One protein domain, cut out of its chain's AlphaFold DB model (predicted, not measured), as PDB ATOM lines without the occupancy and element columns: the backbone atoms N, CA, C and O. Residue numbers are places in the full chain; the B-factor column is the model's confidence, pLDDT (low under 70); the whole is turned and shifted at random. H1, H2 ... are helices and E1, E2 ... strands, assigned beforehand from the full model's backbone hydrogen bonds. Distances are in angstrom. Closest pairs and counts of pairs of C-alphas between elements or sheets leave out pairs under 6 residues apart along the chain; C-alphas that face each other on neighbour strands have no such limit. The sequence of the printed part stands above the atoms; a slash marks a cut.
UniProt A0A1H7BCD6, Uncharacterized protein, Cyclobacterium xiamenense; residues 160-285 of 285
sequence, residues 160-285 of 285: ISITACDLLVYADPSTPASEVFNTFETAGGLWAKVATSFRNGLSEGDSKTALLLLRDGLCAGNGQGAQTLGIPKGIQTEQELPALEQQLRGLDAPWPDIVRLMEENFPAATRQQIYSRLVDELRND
ATOM      1  N   ILE A 160      72.615 113.748  69.394       68.69
ATOM      2  CA  ILE A 160      71.632 112.744  69.772       68.69
ATOM      3  C   ILE A 160      70.645 112.598  68.628       68.69
ATOM      4  O   ILE A 160      69.912 113.527  68.277       68.69
ATOM      5  N   SER A 161      70.652 111.407  68.035       72.88
ATOM      6  CA  SER A 161      69.674 111.011  67.036       72.88
ATOM      7  C   SER A 161      68.370 110.646  67.734       72.88
ATOM      8  O   SER A 161      68.289 109.642  68.443       72.88
ATOM      9  N   ILE A 162      67.334 111.456  67.526       79.44
ATOM     10  CA  ILE A 162      65.985 111.081  67.937       79.44
ATOM     11  C   ILE A 162      65.432 110.108  66.901       79.44
ATOM     12  O   ILE A 162      65.098 110.491  65.777       79.44
ATOM     13  N   THR A 163      65.324 108.843  67.287       80.75
ATOM     14  CA  THR A 163      64.678 107.795  66.489       80.75
ATOM     15  C   THR A 163      63.333 107.395  67.102       80.75
ATOM     16  O   THR A 163      63.004 107.802  68.216       80.75
ATOM     17  N   ALA A 164      62.555 106.579  66.386       86.00
ATOM     18  CA  ALA A 164      61.323 105.943  66.871       86.00
ATOM     19  C   ALA A 164      60.099 106.860  67.122       86.00
ATOM     20  O   ALA A 164      59.161 106.459  67.812       86.00
ATOM     21  N   CYS A 165      60.043 108.067  66.541       88.75
ATOM     22  CA  CYS A 165      58.834 108.910  66.594       88.75
ATOM     23  C   CYS A 165      57.591 108.217  65.990       88.75
ATOM     24  O   CYS A 165      56.468 108.476  66.416       88.75
ATOM     25  N   ASP A 166      57.789 107.316  65.026       86.12
ATOM     26  CA  ASP A 166      56.754 106.477  64.416       86.12
ATOM     27  C   ASP A 166      56.145 105.470  65.403       86.12
ATOM     28  O   ASP A 166      54.937 105.243  65.385       86.12
ATOM     29  N   LEU A 167      56.960 104.911  66.302       86.94
ATOM     30  CA  LEU A 167      56.492 104.018  67.361       86.94
ATOM     31  C   LEU A 167      55.773 104.790  68.476       86.94
ATOM     32  O   LEU A 167      54.781 104.320  69.030       86.94
ATOM     33  N   LEU A 168      56.253 105.990  68.803       90.62
ATOM     34  CA  LEU A 168      55.703 106.788  69.900       90.62
ATOM     35  C   LEU A 168      54.363 107.458  69.564       90.62
ATOM     36  O   LEU A 168      53.687 107.931  70.479       90.62
ATOM     37  N   VAL A 169      53.948 107.479  68.293       90.06
ATOM     38  CA  VAL A 169      52.636 107.990  67.846       90.06
ATOM     39  C   VAL A 169      51.458 107.235  68.473       90.06
ATOM     40  O   VAL A 169      50.385 107.812  68.624       90.06
ATOM     41  N   TYR A 170      51.646 105.972  68.869       89.25
ATOM     42  CA  TYR A 170      50.580 105.150  69.453       89.25
ATOM     43  C   TYR A 170      50.306 105.436  70.932       89.25
ATOM     44  O   TYR A 170      49.274 105.015  71.447       89.25
ATOM     45  N   ALA A 171      51.209 106.134  71.624       94.19
ATOM     46  CA  ALA A 171      50.937 106.604  72.973       94.19
ATOM     47  C   ALA A 171      50.054 107.857  72.893       94.19
ATOM     48  O   ALA A 171      50.307 108.749  72.095       94.19
ATOM     49  N   ASP A 172      49.025 107.993  73.710       96.12
ATOM     50  CA  ASP A 172      48.194 109.195  73.708       96.12
ATOM     51  C   ASP A 172      47.783 109.585  75.140       96.12
ATOM     52  O   ASP A 172      48.067 108.864  76.106       96.12
ATOM     53  N   PRO A 173      47.144 110.754  75.336       96.25
ATOM     54  CA  PRO A 173      46.696 111.167  76.661       96.25
ATOM     55  C   PRO A 173      45.681 110.210  77.305       96.25
ATOM     56  O   PRO A 173      45.531 110.234  78.528       96.25
ATOM     57  N   SER A 174      45.005 109.355  76.536       97.00
ATOM     58  CA  SER A 174      44.084 108.326  77.029       97.00
ATOM     59  C   SER A 174      44.780 107.011  77.411       97.00
ATOM     60  O   SER A 174      44.289 106.311  78.296       97.00
ATOM     61  N   THR A 175      45.953 106.711  76.842       96.62
ATOM     62  CA  THR A 175      46.754 105.518  77.156       96.62
ATOM     63  C   THR A 175      47.135 105.466  78.646       96.62
ATOM     64  O   THR A 175      47.583 106.477  79.200       96.62
ATOM     65  N   PRO A 176      46.995 104.325  79.346       97.88
ATOM     66  CA  PRO A 176      47.454 104.176  80.728       97.88
ATOM     67  C   PRO A 176      48.940 104.527  80.891       97.88
ATOM     68  O   PRO A 176      49.751 104.247  80.012       97.88
ATOM     69  N   ALA A 177      49.326 105.120  82.026       97.38
ATOM     70  CA  ALA A 177      50.707 105.567  82.238       97.38
ATOM     71  C   ALA A 177      51.728 104.422  82.111       97.38
ATOM     72  O   ALA A 177      52.763 104.600  81.476       97.38
ATOM     73  N   SER A 178      51.406 103.230  82.620       96.88
ATOM     74  CA  SER A 178      52.233 102.026  82.471       96.88
ATOM     75  C   SER A 178      52.519 101.662  81.009       96.88
ATOM     76  O   SER A 178      53.660 101.356  80.671       96.88
ATOM     77  N   GLU A 179      51.517 101.740  80.131       96.62
ATOM     78  CA  GLU A 179      51.666 101.473  78.695       96.62
ATOM     79  C   GLU A 179      52.484 102.559  77.993       96.62
ATOM     80  O   GLU A 179      53.328 102.237  77.152       96.62
ATOM     81  N   VAL A 180      52.307 103.830  78.378       97.69
ATOM     82  CA  VAL A 180      53.146 104.929  77.877       97.69
ATOM     83  C   VAL A 180      54.607 104.659  78.219       97.69
ATOM     84  O   VAL A 180      55.446 104.650  77.325       97.69
ATOM     85  N   PHE A 181      54.931 104.348  79.475       97.38
ATOM     86  CA  PHE A 181      56.318 104.058  79.830       97.38
ATOM     87  C   PHE A 181      56.879 102.839  79.095       97.38
ATOM     88  O   PHE A 181      57.992 102.915  78.588       97.38
ATOM     89  N   ASN A 182      56.117 101.746  78.990       95.81
ATOM     90  CA  ASN A 182      56.566 100.555  78.265       95.81
ATOM     91  C   ASN A 182      56.845 100.864  76.788       95.81
ATOM     92  O   ASN A 182      57.797 100.338  76.217       95.81
ATOM     93  N   THR A 183      56.046 101.740  76.172       95.19
ATOM     94  CA  THR A 183      56.240 102.176  74.782       95.19
ATOM     95  C   THR A 183      57.542 102.967  74.627       95.19
ATOM     96  O   THR A 183      58.326 102.681  73.725       95.19
ATOM     97  N   PHE A 184      57.828 103.896  75.545       95.75
ATOM     98  CA  PHE A 184      59.080 104.665  75.542       95.75
ATOM     99  C   PHE A 184      60.309 103.808  75.893       95.75
ATOM    100  O   PHE A 184      61.369 103.989  75.298       95.75
ATOM    101  N   GLU A 185      60.182 102.841  76.803       94.69
ATOM    102  CA  GLU A 185      61.239 101.864  77.102       94.69
ATOM    103  C   GLU A 185      61.525 100.955  75.899       94.69
ATOM    104  O   GLU A 185      62.685 100.692  75.586       94.69
ATOM    105  N   THR A 186      60.480 100.536  75.177       90.31
ATOM    106  CA  THR A 186      60.601  99.712  73.962       90.31
ATOM    107  C   THR A 186      61.237 100.486  72.807       90.31
ATOM    108  O   THR A 186      61.983  99.901  72.024       90.31
ATOM    109  N   ALA A 187      60.997 101.800  72.715       90.81
ATOM    110  CA  ALA A 187      61.650 102.664  71.732       90.81
ATOM    111  C   ALA A 187      63.184 102.711  71.903       90.81
ATOM    112  O   ALA A 187      63.899 102.963  70.932       90.81
ATOM    113  N   GLY A 188      63.697 102.418  73.105       89.69
ATOM    114  CA  GLY A 188      65.130 102.348  73.386       89.69
ATOM    115  C   GLY A 188      65.832 103.711  73.379       89.69
ATOM    116  O   GLY A 188      65.198 104.766  73.353       89.69
ATOM    117  N   GLY A 189      67.169 103.687  73.436       89.12
ATOM    118  CA  GLY A 189      68.014 104.889  73.375       89.12
ATOM    119  C   GLY A 189      67.670 105.936  74.443       89.12
ATOM    120  O   GLY A 189      67.405 105.591  75.600       89.12
ATOM    121  N   LEU A 190      67.636 107.207  74.032       91.12
ATOM    122  CA  LEU A 190      67.261 108.340  74.879       91.12
ATOM    123  C   LEU A 190      65.878 108.157  75.525       91.12
ATOM    124  O   LEU A 190      65.703 108.462  76.704       91.12
ATOM    125  N   TRP A 191      64.893 107.637  74.787       94.44
ATOM    126  CA  TRP A 191      63.516 107.519  75.277       94.44
ATOM    127  C   TRP A 191      63.402 106.589  76.482       94.44
ATOM    128  O   TRP A 191      62.732 106.931  77.456       94.44
ATOM    129  N   ALA A 192      64.109 105.458  76.456       94.38
ATOM    130  CA  ALA A 192      64.129 104.516  77.569       94.38
ATOM    131  C   ALA A 192      64.802 105.110  78.819       94.38
ATOM    132  O   ALA A 192      64.305 104.937  79.938       94.38
ATOM    133  N   LYS A 193      65.903 105.853  78.631       94.94
ATOM    134  CA  LYS A 193      66.608 106.557  79.713       94.94
ATOM    135  C   LYS A 193      65.717 107.625  80.352       94.94
ATOM    136  O   LYS A 193      65.482 107.588  81.559       94.94
ATOM    137  N   VAL A 194      65.132 108.508  79.538       95.62
ATOM    138  CA  VAL A 194      64.237 109.580  80.005       95.62
ATOM    139  C   VAL A 194      62.996 109.007  80.696       95.62
ATOM    140  O   VAL A 194      62.638 109.472  81.776       95.62
ATOM    141  N   ALA A 195      62.380 107.955  80.146       97.06
ATOM    142  CA  ALA A 195      61.230 107.294  80.767       97.06
ATOM    143  C   ALA A 195      61.560 106.727  82.154       97.06
ATOM    144  O   ALA A 195      60.805 106.942  83.105       97.06
ATOM    145  N   THR A 196      62.714 106.071  82.289       96.88
ATOM    146  CA  THR A 196      63.192 105.537  83.574       96.88
ATOM    147  C   THR A 196      63.475 106.664  84.572       96.88
ATOM    148  O   THR A 196      63.079 106.586  85.738       96.88
ATOM    149  N   SER A 197      64.119 107.742  84.117       96.94
ATOM    150  CA  SER A 197      64.465 108.900  84.946       96.94
ATOM    151  C   SER A 197      63.227 109.635  85.461       96.94
ATOM    152  O   SER A 197      63.160 109.997  86.640       96.94
ATOM    153  N   PHE A 198      62.210 109.808  84.608       97.19
ATOM    154  CA  PHE A 198      60.955 110.465  84.976       97.19
ATOM    155  C   PHE A 198      60.138 109.600  85.934       97.19
ATOM    156  O   PHE A 198      59.716 110.105  86.973       97.19
ATOM    157  N   ARG A 199      60.020 108.289  85.671       96.69
ATOM    158  CA  ARG A 199      59.300 107.347  86.546       96.69
ATOM    159  C   ARG A 199      59.830 107.355  87.985       96.69
ATOM    160  O   ARG A 199      59.050 107.246  88.925       96.69
ATOM    161  N   ASN A 200      61.142 107.499  88.166       95.94
ATOM    162  CA  ASN A 200      61.771 107.519  89.492       95.94
ATOM    163  C   ASN A 200      61.705 108.888  90.188       95.94
ATOM    164  O   ASN A 200      62.043 108.999  91.367       95.94
ATOM    165  N   GLY A 201      61.359 109.941  89.450       94.00
ATOM    166  CA  GLY A 201      61.587 111.318  89.868       94.00
ATOM    167  C   GLY A 201      60.357 112.191  90.015       94.00
ATOM    168  O   GLY A 201      60.427 113.201  90.710       94.00
ATOM    169  N   LEU A 202      59.274 111.829  89.342       96.69
ATOM    170  CA  LEU A 202      58.057 112.616  89.216       96.69
ATOM    171  C   LEU A 202      56.851 111.756  89.605       96.69
ATOM    172  O   LEU A 202      56.941 110.531  89.708       96.69
ATOM    173  N   SER A 203      55.698 112.393  89.814       97.38
ATOM    174  CA  SER A 203      54.450 111.644  89.971       97.38
ATOM    175  C   SER A 203      54.126 110.886  88.675       97.38
ATOM    176  O   SER A 203      54.548 111.283  87.587       97.38
ATOM    177  N   GLU A 204      53.378 109.785  88.764       96.94
ATOM    178  CA  GLU A 204      53.037 108.966  87.592       96.94
ATOM    179  C   GLU A 204      52.278 109.774  86.520       96.94
ATOM    180  O   GLU A 204      52.568 109.661  85.326       96.94
ATOM    181  N   GLY A 205      51.361 110.651  86.945       96.75
ATOM    182  CA  GLY A 205      50.603 111.533  86.052       96.75
ATOM    183  C   GLY A 205      51.466 112.610  85.390       96.75
ATOM    184  O   GLY A 205      51.352 112.829  84.179       96.75
ATOM    185  N   ASP A 206      52.366 113.236  86.155       97.56
ATOM    186  CA  ASP A 206      53.271 114.261  85.623       97.56
ATOM    187  C   ASP A 206      54.288 113.648  84.661       97.56
ATOM    188  O   ASP A 206      54.517 114.186  83.584       97.56
ATOM    189  N   SER A 207      54.840 112.483  85.009       97.50
ATOM    190  CA  SER A 207      55.782 111.740  84.168       97.50
ATOM    191  C   SER A 207      55.176 111.392  82.813       97.50
ATOM    192  O   SER A 207      55.792 111.642  81.780       97.50
ATOM    193  N   LYS A 208      53.950 110.845  82.811       97.75
ATOM    194  CA  LYS A 208      53.219 110.515  81.584       97.75
ATOM    195  C   LYS A 208      53.040 111.758  80.718       97.75
ATOM    196  O   LYS A 208      53.359 111.738  79.533       97.75
ATOM    197  N   THR A 209      52.535 112.836  81.311       97.88
ATOM    198  CA  THR A 209      52.263 114.083  80.589       97.88
ATOM    199  C   THR A 209      53.557 114.688  80.037       97.88
ATOM    200  O   THR A 209      53.598 115.094  78.881       97.88
ATOM    201  N   ALA A 210      54.640 114.666  80.816       97.75
ATOM    202  CA  ALA A 210      55.935 115.195  80.410       97.75
ATOM    203  C   ALA A 210      56.542 114.395  79.250       97.75
ATOM    204  O   ALA A 210      57.053 114.996  78.311       97.75
ATOM    205  N   LEU A 211      56.443 113.059  79.271       97.50
ATOM    206  CA  LEU A 211      56.905 112.207  78.169       97.50
ATOM    207  C   LEU A 211      56.136 112.479  76.873       97.50
ATOM    208  O   LEU A 211      56.752 112.604  75.816       97.50
ATOM    209  N   LEU A 212      54.809 112.610  76.951       97.44
ATOM    210  CA  LEU A 212      53.975 112.896  75.780       97.44
ATOM    211  C   LEU A 212      54.277 114.282  75.196       97.44
ATOM    212  O   LEU A 212      54.470 114.390  73.990       97.44
ATOM    213  N   LEU A 213      54.404 115.317  76.033       96.88
ATOM    214  CA  LEU A 213      54.756 116.666  75.573       96.88
ATOM    215  C   LEU A 213      56.172 116.737  75.004       96.88
ATOM    216  O   LEU A 213      56.405 117.432  74.016       96.88
ATOM    217  N   LEU A 214      57.118 116.012  75.606       95.56
ATOM    218  CA  LEU A 214      58.481 115.929  75.098       95.56
ATOM    219  C   LEU A 214      58.503 115.252  73.727       95.56
ATOM    220  O   LEU A 214      59.132 115.771  72.810       95.56
ATOM    221  N   ARG A 215      57.779 114.140  73.562       94.56
ATOM    222  CA  ARG A 215      57.577 113.509  72.254       94.56
ATOM    223  C   ARG A 215      56.949 114.478  71.270       94.56
ATOM    224  O   ARG A 215      57.466 114.606  70.171       94.56
ATOM    225  N   ASP A 216      55.869 115.154  71.638       94.12
ATOM    226  CA  ASP A 216      55.173 116.059  70.725       94.12
ATOM    227  C   ASP A 216      56.086 117.203  70.283       94.12
ATOM    228  O   ASP A 216      56.150 117.499  69.096       94.12
ATOM    229  N   GLY A 217      56.870 117.783  71.195       93.12
ATOM    230  CA  GLY A 217      57.847 118.812  70.848       93.12
ATOM    231  C   GLY A 217      58.987 118.290  69.970       93.12
ATOM    232  O   GLY A 217      59.304 118.897  68.951       93.12
ATOM    233  N   LEU A 218      59.576 117.145  70.321       91.44
ATOM    234  CA  LEU A 218      60.699 116.553  69.585       91.44
ATOM    235  C   LEU A 218      60.287 115.973  68.219       91.44
ATOM    236  O   LEU A 218      61.059 116.024  67.268       91.44
ATOM    237  N   CYS A 219      59.072 115.445  68.097       90.44
ATOM    238  CA  CYS A 219      58.571 114.793  66.886       90.44
ATOM    239  C   CYS A 219      57.680 115.704  66.016       90.44
ATOM    240  O   CYS A 219      57.282 115.287  64.931       90.44
ATOM    241  N   ALA A 220      57.373 116.944  66.433       86.38
ATOM    242  CA  ALA A 220      56.563 117.886  65.643       86.38
ATOM    243  C   ALA A 220      57.255 118.388  64.363       86.38
ATOM    244  O   ALA A 220      56.589 118.877  63.446       86.38
ATOM    245  N   GLY A 221      58.582 118.279  64.264       75.88
ATOM    246  CA  GLY A 221      59.294 118.595  63.028       75.88
ATOM    247  C   GLY A 221      58.925 117.599  61.925       75.88
ATOM    248  O   GLY A 221      59.326 116.443  61.988       75.88
ATOM    249  N   ASN A 222      58.189 118.061  60.907       50.53
ATOM    250  CA  ASN A 222      57.606 117.318  59.769       50.53
ATOM    251  C   ASN A 222      58.560 116.440  58.913       50.53
ATOM    252  O   ASN A 222      58.178 115.984  57.833       50.53
ATOM    253  N   GLY A 223      59.801 116.200  59.329       54.50
ATOM    254  CA  GLY A 223      60.704 115.270  58.665       54.50
ATOM    255  C   GLY A 223      60.531 113.866  59.227       54.50
ATOM    256  O   GLY A 223      60.872 113.625  60.377       54.50
ATOM    257  N   GLN A 224      60.076 112.919  58.404       55.75
ATOM    258  CA  GLN A 224      60.123 111.470  58.672       55.75
ATOM    259  C   GLN A 224      61.574 110.930  58.691       55.75
ATOM    260  O   GLN A 224      61.873 109.900  58.092       55.75
ATOM    261  N   GLY A 225      62.499 111.649  59.321       60.47
ATOM    262  CA  GLY A 225      63.921 111.342  59.372       60.47
ATOM    263  C   GLY A 225      64.495 111.622  60.754       60.47
ATOM    264  O   GLY A 225      63.905 112.353  61.547       60.47
ATOM    265  N   ALA A 226      65.651 111.021  61.031       64.19
ATOM    266  CA  ALA A 226      66.403 111.249  62.255       64.19
ATOM    267  C   ALA A 226      66.643 112.753  62.451       64.19
ATOM    268  O   ALA A 226      67.289 113.396  61.620       64.19
ATOM    269  N   GLN A 227      66.114 113.309  63.540       70.88
ATOM    270  CA  GLN A 227      66.437 114.670  63.948       70.88
ATOM    271  C   GLN A 227      67.689 114.634  64.818       70.88
ATOM    272  O   GLN A 227      67.782 113.836  65.753       70.88
ATOM    273  N   THR A 228      68.655 115.487  64.494       71.88
ATOM    274  CA  THR A 228      69.859 115.695  65.296       71.88
ATOM    275  C   THR A 228      69.595 116.819  66.286       71.88
ATOM    276  O   THR A 228      69.410 117.970  65.884       71.88
ATOM    277  N   LEU A 229      69.578 116.498  67.577       78.50
ATOM    278  CA  LEU A 229      69.537 117.508  68.629       78.50
ATOM    279  C   LEU A 229      70.954 117.946  68.980       78.50
ATOM    280  O   LEU A 229      71.765 117.140  69.435       78.50
ATOM    281  N   GLY A 230      71.230 119.239  68.836       76.31
ATOM    282  CA  GLY A 230      72.410 119.842  69.441       76.31
ATOM    283  C   GLY A 230      72.173 120.070  70.933       76.31
ATOM    284  O   GLY A 230      71.321 120.881  71.300       76.31
ATOM    285  N   ILE A 231      72.934 119.392  71.797       76.19
ATOM    286  CA  ILE A 231      72.952 119.705  73.230       76.19
ATOM    287  C   ILE A 231      74.123 120.645  73.519       76.19
ATOM    288  O   ILE A 231      75.288 120.280  73.328       76.19
ATOM    289  N   PRO A 232      73.869 121.862  74.019       67.31
ATOM    290  CA  PRO A 232      74.942 122.756  74.424       67.31
ATOM    291  C   PRO A 232      75.637 122.230  75.690       67.31
ATOM    292  O   PRO A 232      75.033 122.093  76.754       67.31
ATOM    293  N   LYS A 233      76.961 122.043  75.616       75.56
ATOM    294  CA  LYS A 233      77.825 121.607  76.738       75.56
ATOM    295  C   LYS A 233      77.864 122.577  77.938       75.56
ATOM    296  O   LYS A 233      78.551 122.304  78.917       75.56
ATOM    297  N   GLY A 234      77.154 123.705  77.871       80.56
ATOM    298  CA  GLY A 234      77.187 124.783  78.864       80.56
ATOM    299  C   GLY A 234      75.994 124.870  79.820       80.56
ATOM    300  O   GLY A 234      76.048 125.689  80.734       80.56
ATOM    301  N   ILE A 235      74.930 124.076  79.642       84.12
ATOM    302  CA  ILE A 235      73.748 124.170  80.518       84.12
ATOM    303  C   ILE A 235      74.073 123.580  81.893       84.12
ATOM    304  O   ILE A 235      74.401 122.401  82.013       84.12
ATOM    305  N   GLN A 236      73.971 124.383  82.949       86.19
ATOM    306  CA  GLN A 236      74.145 123.921  84.328       86.19
ATOM    307  C   GLN A 236      72.774 123.642  84.948       86.19
ATOM    308  O   GLN A 236      71.921 124.526  84.990       86.19
ATOM    309  N   THR A 237      72.566 122.425  85.452       83.94
ATOM    310  CA  THR A 237      71.293 121.986  86.053       83.94
ATOM    311  C   THR A 237      70.997 122.642  87.405       83.94
ATOM    312  O   THR A 237      69.852 122.642  87.847       83.94
ATOM    313  N   GLU A 238      71.999 123.257  88.035       88.81
ATOM    314  CA  GLU A 238      71.887 123.948  89.329       88.81
ATOM    315  C   GLU A 238      71.391 125.405  89.220       88.81
ATOM    316  O   GLU A 238      71.277 126.097  90.230       88.81
ATOM    317  N   GLN A 239      71.105 125.900  88.012       87.94
ATOM    318  CA  GLN A 239      70.649 127.277  87.805       87.94
ATOM    319  C   GLN A 239      69.169 127.474  88.168       87.94
ATOM    320  O   GLN A 239      68.368 126.538  88.185       87.94
ATOM    321  N   GLU A 240      68.791 128.727  88.435       94.19
ATOM    322  CA  GLU A 240      67.390 129.101  88.634       94.19
ATOM    323  C   GLU A 240      66.568 128.831  87.362       94.19
ATOM    324  O   GLU A 240      67.025 129.095  86.246       94.19
ATOM    325  N   LEU A 241      65.330 128.351  87.532       94.56
ATOM    326  CA  LEU A 241      64.437 127.970  86.429       94.56
ATOM    327  C   LEU A 241      64.346 129.020  85.300       94.56
ATOM    328  O   LEU A 241      64.465 128.620  84.144       94.56
ATOM    329  N   PRO A 242      64.203 130.337  85.568       96.31
ATOM    330  CA  PRO A 242      64.094 131.324  84.493       96.31
ATOM    331  C   PRO A 242      65.349 131.401  83.615       96.31
ATOM    332  O   PRO A 242      65.241 131.589  82.406       96.31
ATOM    333  N   ALA A 243      66.538 131.231  84.205       94.81
ATOM    334  CA  ALA A 243      67.797 131.236  83.464       94.81
ATOM    335  C   ALA A 243      67.925 129.983  82.583       94.81
ATOM    336  O   ALA A 243      68.336 130.084  81.426       94.81
ATOM    337  N   LEU A 244      67.515 128.825  83.110       93.38
ATOM    338  CA  LEU A 244      67.489 127.562  82.372       93.38
ATOM    339  C   LEU A 244      66.509 127.619  81.190       93.38
ATOM    340  O   LEU A 244      66.868 127.269  80.069       93.38
ATOM    341  N   GLU A 245      65.292 128.121  81.406       95.56
ATOM    342  CA  GLU A 245      64.289 128.275  80.345       95.56
ATOM    343  C   GLU A 245      64.726 129.285  79.286       95.56
ATOM    344  O   GLU A 245      64.524 129.056  78.094       95.56
ATOM    345  N   GLN A 246      65.369 130.383  79.692       95.19
ATOM    346  CA  GLN A 246      65.924 131.354  78.755       95.19
ATOM    347  C   GLN A 246      67.037 130.742  77.893       95.19
ATOM    348  O   GLN A 246      67.091 131.022  76.696       95.19
ATOM    349  N   GLN A 247      67.897 129.895  78.467       92.81
ATOM    350  CA  GLN A 247      68.920 129.170  77.708       92.81
ATOM    351  C   GLN A 247      68.296 128.199  76.712       92.81
ATOM    352  O   GLN A 247      68.659 128.242  75.541       92.81
ATOM    353  N   LEU A 248      67.333 127.380  77.146       92.06
ATOM    354  CA  LEU A 248      66.649 126.413  76.282       92.06
ATOM    355  C   LEU A 248      65.896 127.102  75.134       92.06
ATOM    356  O   LEU A 248      65.977 126.658  73.995       92.06
ATOM    357  N   ARG A 249      65.229 128.233  75.391       94.75
ATOM    358  CA  ARG A 249      64.582 129.047  74.341       94.75
ATOM    359  C   ARG A 249      65.566 129.682  73.360       94.75
ATOM    360  O   ARG A 249      65.159 130.058  72.267       94.75
ATOM    361  N   GLY A 250      66.818 129.872  73.771       92.06
ATOM    362  CA  GLY A 250      67.880 130.393  72.915       92.06
ATOM    363  C   GLY A 250      68.474 129.348  71.971       92.06
ATOM    364  O   GLY A 250      69.284 129.715  71.123       92.06
ATOM    365  N   LEU A 251      68.105 128.072  72.121       90.31
ATOM    366  CA  LEU A 251      68.540 126.994  71.239       90.31
ATOM    367  C   LEU A 251      67.660 126.908  69.993       90.31
ATOM    368  O   LEU A 251      66.517 127.369  69.976       90.31
ATOM    369  N   ASP A 252      68.205 126.272  68.959       89.62
ATOM    370  CA  ASP A 252      67.462 125.963  67.744       89.62
ATOM    371  C   ASP A 252      66.262 125.045  68.042       89.62
ATOM    372  O   ASP A 252      66.172 124.396  69.091       89.62
ATOM    373  N   ALA A 253      65.307 124.998  67.110       86.31
ATOM    374  CA  ALA A 253      64.167 124.091  67.204       86.31
ATOM    375  C   ALA A 253      64.643 122.647  67.469       86.31
ATOM    376  O   ALA A 253      65.650 122.230  66.890       86.31
ATOM    377  N   PRO A 254      63.945 121.874  68.320       91.50
ATOM    378  CA  PRO A 254      62.581 122.089  68.832       91.50
ATOM    379  C   PRO A 254      62.476 122.698  70.251       91.50
ATOM    380  O   PRO A 254      61.391 122.736  70.834       91.50
ATOM    381  N   TRP A 255      63.576 123.166  70.844       92.56
ATOM    382  CA  TRP A 255      63.606 123.556  72.261       92.56
ATOM    383  C   TRP A 255      62.626 124.665  72.677       92.56
ATOM    384  O   TRP A 255      61.993 124.510  73.727       92.56
ATOM    385  N   PRO A 256      62.430 125.751  71.900       94.19
ATOM    386  CA  PRO A 256      61.496 126.808  72.288       94.19
ATOM    387  C   PRO A 256      60.051 126.310  72.431       94.19
ATOM    388  O   PRO A 256      59.336 126.745  73.338       94.19
ATOM    389  N   ASP A 257      59.636 125.371  71.576       94.56
ATOM    390  CA  ASP A 257      58.297 124.784  71.621       94.56
ATOM    391  C   ASP A 257      58.129 123.853  72.818       94.56
ATOM    392  O   ASP A 257      57.106 123.918  73.498       94.56
ATOM    393  N   ILE A 258      59.147 123.047  73.129       94.88
ATOM    394  CA  ILE A 258      59.145 122.193  74.324       94.88
ATOM    395  C   ILE A 258      59.017 123.044  75.579       94.88
ATOM    396  O   ILE A 258      58.178 122.744  76.426       94.88
ATOM    397  N   VAL A 259      59.801 124.124  75.688       96.38
ATOM    398  CA  VAL A 259      59.718 125.018  76.848       96.38
ATOM    399  C   VAL A 259      58.300 125.551  76.985       96.38
ATOM    400  O   VAL A 259      57.706 125.380  78.045       96.38
ATOM    401  N   ARG A 260      57.726 126.098  75.905       97.50
ATOM    402  CA  ARG A 260      56.355 126.627  75.890       97.50
ATOM    403  C   ARG A 260      55.322 125.585  76.338       97.50
ATOM    404  O   ARG A 260      54.510 125.881  77.211       97.50
ATOM    405  N   LEU A 261      55.375 124.371  75.786       96.62
ATOM    406  CA  LEU A 261      54.467 123.278  76.149       96.62
ATOM    407  C   LEU A 261      54.574 122.913  77.634       96.62
ATOM    408  O   LEU A 261      53.560 122.662  78.286       96.62
ATOM    409  N   MET A 262      55.786 122.910  78.187       97.19
ATOM    410  CA  MET A 262      55.997 122.628  79.604       97.19
ATOM    411  C   MET A 262      55.446 123.747  80.497       97.19
ATOM    412  O   MET A 262      54.858 123.440  81.532       97.19
ATOM    413  N   GLU A 263      55.578 125.028  80.120       97.44
ATOM    414  CA  GLU A 263      55.006 126.149  80.897       97.44
ATOM    415  C   GLU A 263      53.484 126.107  80.961       97.44
ATOM    416  O   GLU A 263      52.899 126.438  81.991       97.44
ATOM    417  N   GLU A 264      52.850 125.702  79.859       97.69
ATOM    418  CA  GLU A 264      51.396 125.606  79.751       97.69
ATOM    419  C   GLU A 264      50.824 124.474  80.622       97.69
ATOM    420  O   GLU A 264      49.694 124.583  81.097       97.69
ATOM    421  N   ASN A 265      51.596 123.404  80.863       98.00
ATOM    422  CA  ASN A 265      51.100 122.183  81.505       98.00
ATOM    423  C   ASN A 265      51.616 121.948  82.933       98.00
ATOM    424  O   ASN A 265      50.998 121.180  83.669       98.00
ATOM    425  N   PHE A 266      52.713 122.590  83.354       98.00
ATOM    426  CA  PHE A 266      53.356 122.284  84.635       98.00
ATOM    427  C   PHE A 266      53.684 123.513  85.493       98.00
ATOM    428  O   PHE A 266      54.141 124.546  84.994       98.00
ATOM    429  N   PRO A 267      53.561 123.398  86.832       97.88
ATOM    430  CA  PRO A 267      54.039 124.431  87.740       97.88
ATOM    431  C   PRO A 267      55.573 124.511  87.721       97.88
ATOM    432  O   PRO A 267      56.269 123.554  87.380       97.88
ATOM    433  N   ALA A 268      56.116 125.658  88.140       97.19
ATOM    434  CA  ALA A 268      57.556 125.938  88.114       97.19
ATOM    435  C   ALA A 268      58.412 124.854  88.806       97.19
ATOM    436  O   ALA A 268      59.432 124.436  88.263       97.19
ATOM    437  N   ALA A 269      57.972 124.348  89.964       95.94
ATOM    438  CA  ALA A 269      58.701 123.314  90.702       95.94
ATOM    439  C   ALA A 269      58.839 122.001  89.905       95.94
ATOM    440  O   ALA A 269      59.916 121.409  89.875       95.94
ATOM    441  N   THR A 270      57.774 121.572  89.219       97.25
ATOM    442  CA  THR A 270      57.780 120.352  88.396       97.25
ATOM    443  C   THR A 270      58.603 120.552  87.126       97.25
ATOM    444  O   THR A 270      59.396 119.682  86.774       97.25
ATOM    445  N   ARG A 271      58.498 121.721  86.476       97.31
ATOM    446  CA  ARG A 271      59.319 122.060  85.299       97.31
ATOM    447  C   ARG A 271      60.812 121.970  85.591       97.31
ATOM    448  O   ARG A 271      61.548 121.377  84.811       97.31
ATOM    449  N   GLN A 272      61.248 122.491  86.739       96.12
ATOM    450  CA  GLN A 272      62.652 122.423  87.140       96.12
ATOM    451  C   GLN A 272      63.145 120.973  87.249       96.12
ATOM    452  O   GLN A 272      64.224 120.663  86.750       96.12
ATOM    453  N   GLN A 273      62.340 120.080  87.835       95.81
ATOM    454  CA  GLN A 273      62.671 118.654  87.943       95.81
ATOM    455  C   GLN A 273      62.690 117.944  86.583       95.81
ATOM    456  O   GLN A 273      63.540 117.083  86.357       95.81
ATOM    457  N   ILE A 274      61.765 118.292  85.680       96.56
ATOM    458  CA  ILE A 274      61.717 117.745  84.316       96.56
ATOM    459  C   ILE A 274      62.984 118.145  83.554       96.56
ATOM    460  O   ILE A 274      63.672 117.276  83.020       96.56
ATOM    461  N   TYR A 275      63.326 119.437  83.532       95.31
ATOM    462  CA  TYR A 275      64.489 119.910  82.783       95.31
ATOM    463  C   TYR A 275      65.806 119.411  83.361       95.31
ATOM    464  O   TYR A 275      66.679 119.037  82.585       95.31
ATOM    465  N   SER A 276      65.962 119.369  84.689       93.62
ATOM    466  CA  SER A 276      67.207 118.880  85.289       93.62
ATOM    467  C   SER A 276      67.469 117.431  84.886       93.62
ATOM    468  O   SER A 276      68.549 117.115  84.404       93.62
ATOM    469  N   ARG A 277      66.445 116.571  84.977       94.81
ATOM    470  CA  ARG A 277      66.548 115.159  84.588       94.81
ATOM    471  C   ARG A 277      66.776 114.994  83.098       94.81
ATOM    472  O   ARG A 277      67.628 114.214  82.703       94.81
ATOM    473  N   LEU A 278      66.041 115.740  82.274       93.62
ATOM    474  CA  LEU A 278      66.213 115.690  80.828       93.62
ATOM    475  C   LEU A 278      67.647 116.065  80.433       93.62
ATOM    476  O   LEU A 278      68.276 115.337  79.679       93.62
ATOM    477  N   VAL A 279      68.184 117.161  80.977       91.44
ATOM    478  CA  VAL A 279      69.560 117.606  80.705       91.44
ATOM    479  C   VAL A 279      70.593 116.601  81.225       91.44
ATOM    480  O   VAL A 279      71.598 116.375  80.552       91.44
ATOM    481  N   ASP A 280      70.354 115.980  82.382       91.88
ATOM    482  CA  ASP A 280      71.242 114.952  82.932       91.88
ATOM    483  C   ASP A 280      71.278 113.695  82.046       91.88
ATOM    484  O   ASP A 280      72.362 113.191  81.757       91.88
ATOM    485  N   GLU A 281      70.129 113.208  81.560       92.56
ATOM    486  CA  GLU A 281      70.088 112.049  80.651       92.56
ATOM    487  C   GLU A 281      70.744 112.360  79.303       92.56
ATOM    488  O   GLU A 281      71.522 111.555  78.799       92.56
ATOM    489  N   LEU A 282      70.491 113.552  78.760       87.94
ATOM    490  CA  LEU A 282      71.088 114.025  77.509       87.94
ATOM    491  C   LEU A 282      72.617 114.165  77.592       87.94
ATOM    492  O   LEU A 282      73.298 114.058  76.582       87.94
ATOM    493  N   ARG A 283      73.183 114.402  78.780       86.06
ATOM    494  CA  ARG A 283      74.642 114.475  78.975       86.06
ATOM    495  C   ARG A 283      75.309 113.099  79.062       86.06
ATOM    496  O   ARG A 283      76.516 113.003  78.860       86.06
ATOM    497  N   ASN A 284      74.549 112.069  79.426       82.00
ATOM    498  CA  ASN A 284      75.044 110.715  79.681       82.00
ATOM    499  C   ASN A 284      74.826 109.755  78.491       82.00
ATOM    500  O   ASN A 284      74.993 108.541  78.651       82.00
ATOM    501  N   ASP A 285      74.392 110.261  77.337       68.75
ATOM    502  CA  ASP A 285      74.239 109.518  76.076       68.75
ATOM    503  C   ASP A 285      75.404 109.839  75.128       68.75
ATOM    504  O   ASP A 285      75.968 108.873  74.566       68.75
TER     505      ASP A 285
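What this domain is: This is residues 160 to 285 of the 285 residues of an uncharacterized protein of Cyclobacterium xiamenense (UniProt A0A1H7BCD6). Five helices, H2, H3, H4, H6 and H7, make an up-and-down bundle, each running against the one before it, with H4 in the middle. H5 packs on the side of H6 and on the start of H7, while a small ribbon of two antiparallel strands, E1 and E2, lies at the end of the bundle where H4 ends, and short H1 packs on H2 and H4. The printed part has 126 residues with seven named helices and two named strands, in the order E1 H1 H2 H3 H4 E2 H5 H6 H7; the class is mostly helix. It is compact and rounded, with a radius of gyration of the C-alphas of 13.5 A and spans of 34 by 32 by 26 A.

How they stand to each other: Look first at E1, residues 160 to 162, and E2, residues 227 to 230: they are antiparallel at 148 degrees, and N 162 and O 227 are within hydrogen-bond range at 3.0 A. From Ile 162 the closest C-alpha of H4, residues 204 to 219, is that of Leu 218, 7.8 A away. H4 is the hub. With residues 215 to 219 alone it only just touches H1, residues 165 to 168, with 3 pairs of C-alphas within 8 A, the closest those of Cys 165 and Cys 219, 5.9 A apart. H1 also touches H2, residues 177 to 187, closest at the C-alphas of Leu 168 and Thr 183, 6.7 A. H2 forms a helical hairpin with H3, residues 189 to 199, at a shallow tilt of 24 degrees; the closest C-alphas, of Glu 185 and Ala 192, are 4.0 A apart. H3 touches H7, residues 268 to 283, at the C-alphas of Val 194 and Glu 281, 6.4 A. On H6, residues 255 to 265, find Ile 258: its C-alpha is 5.0 A from that of Gly 217, where H4 and H6 touch, opposite ways at a shallow tilt of 31 degrees. H5, residues 241 to 249, forms a helical hairpin with H6, closest at the C-alphas of Arg 249 and Pro 256, 4.3 A. In H2 to H7 every O i to N i+4 pair is within hydrogen-bond range; H1 is too short for such a pair.

Where its parts are: Find C-alpha 160 at (71.632, 112.744, 69.772), where E1 begins. From C-alpha 204 at (53.037, 108.966, 87.592), H4 runs 22.2 A to C-alpha 219. H7 runs 22.5 A and ends at C-alpha 283, at (74.642, 114.475, 78.975).

The domain as a whole: The C-alphas farthest apart, of Ser 174 and Gly 234, are 37.0 A apart. The printed part has no cut and no long link. Confidence is under 70 at residues 160, 222 to 226, 232 and 285.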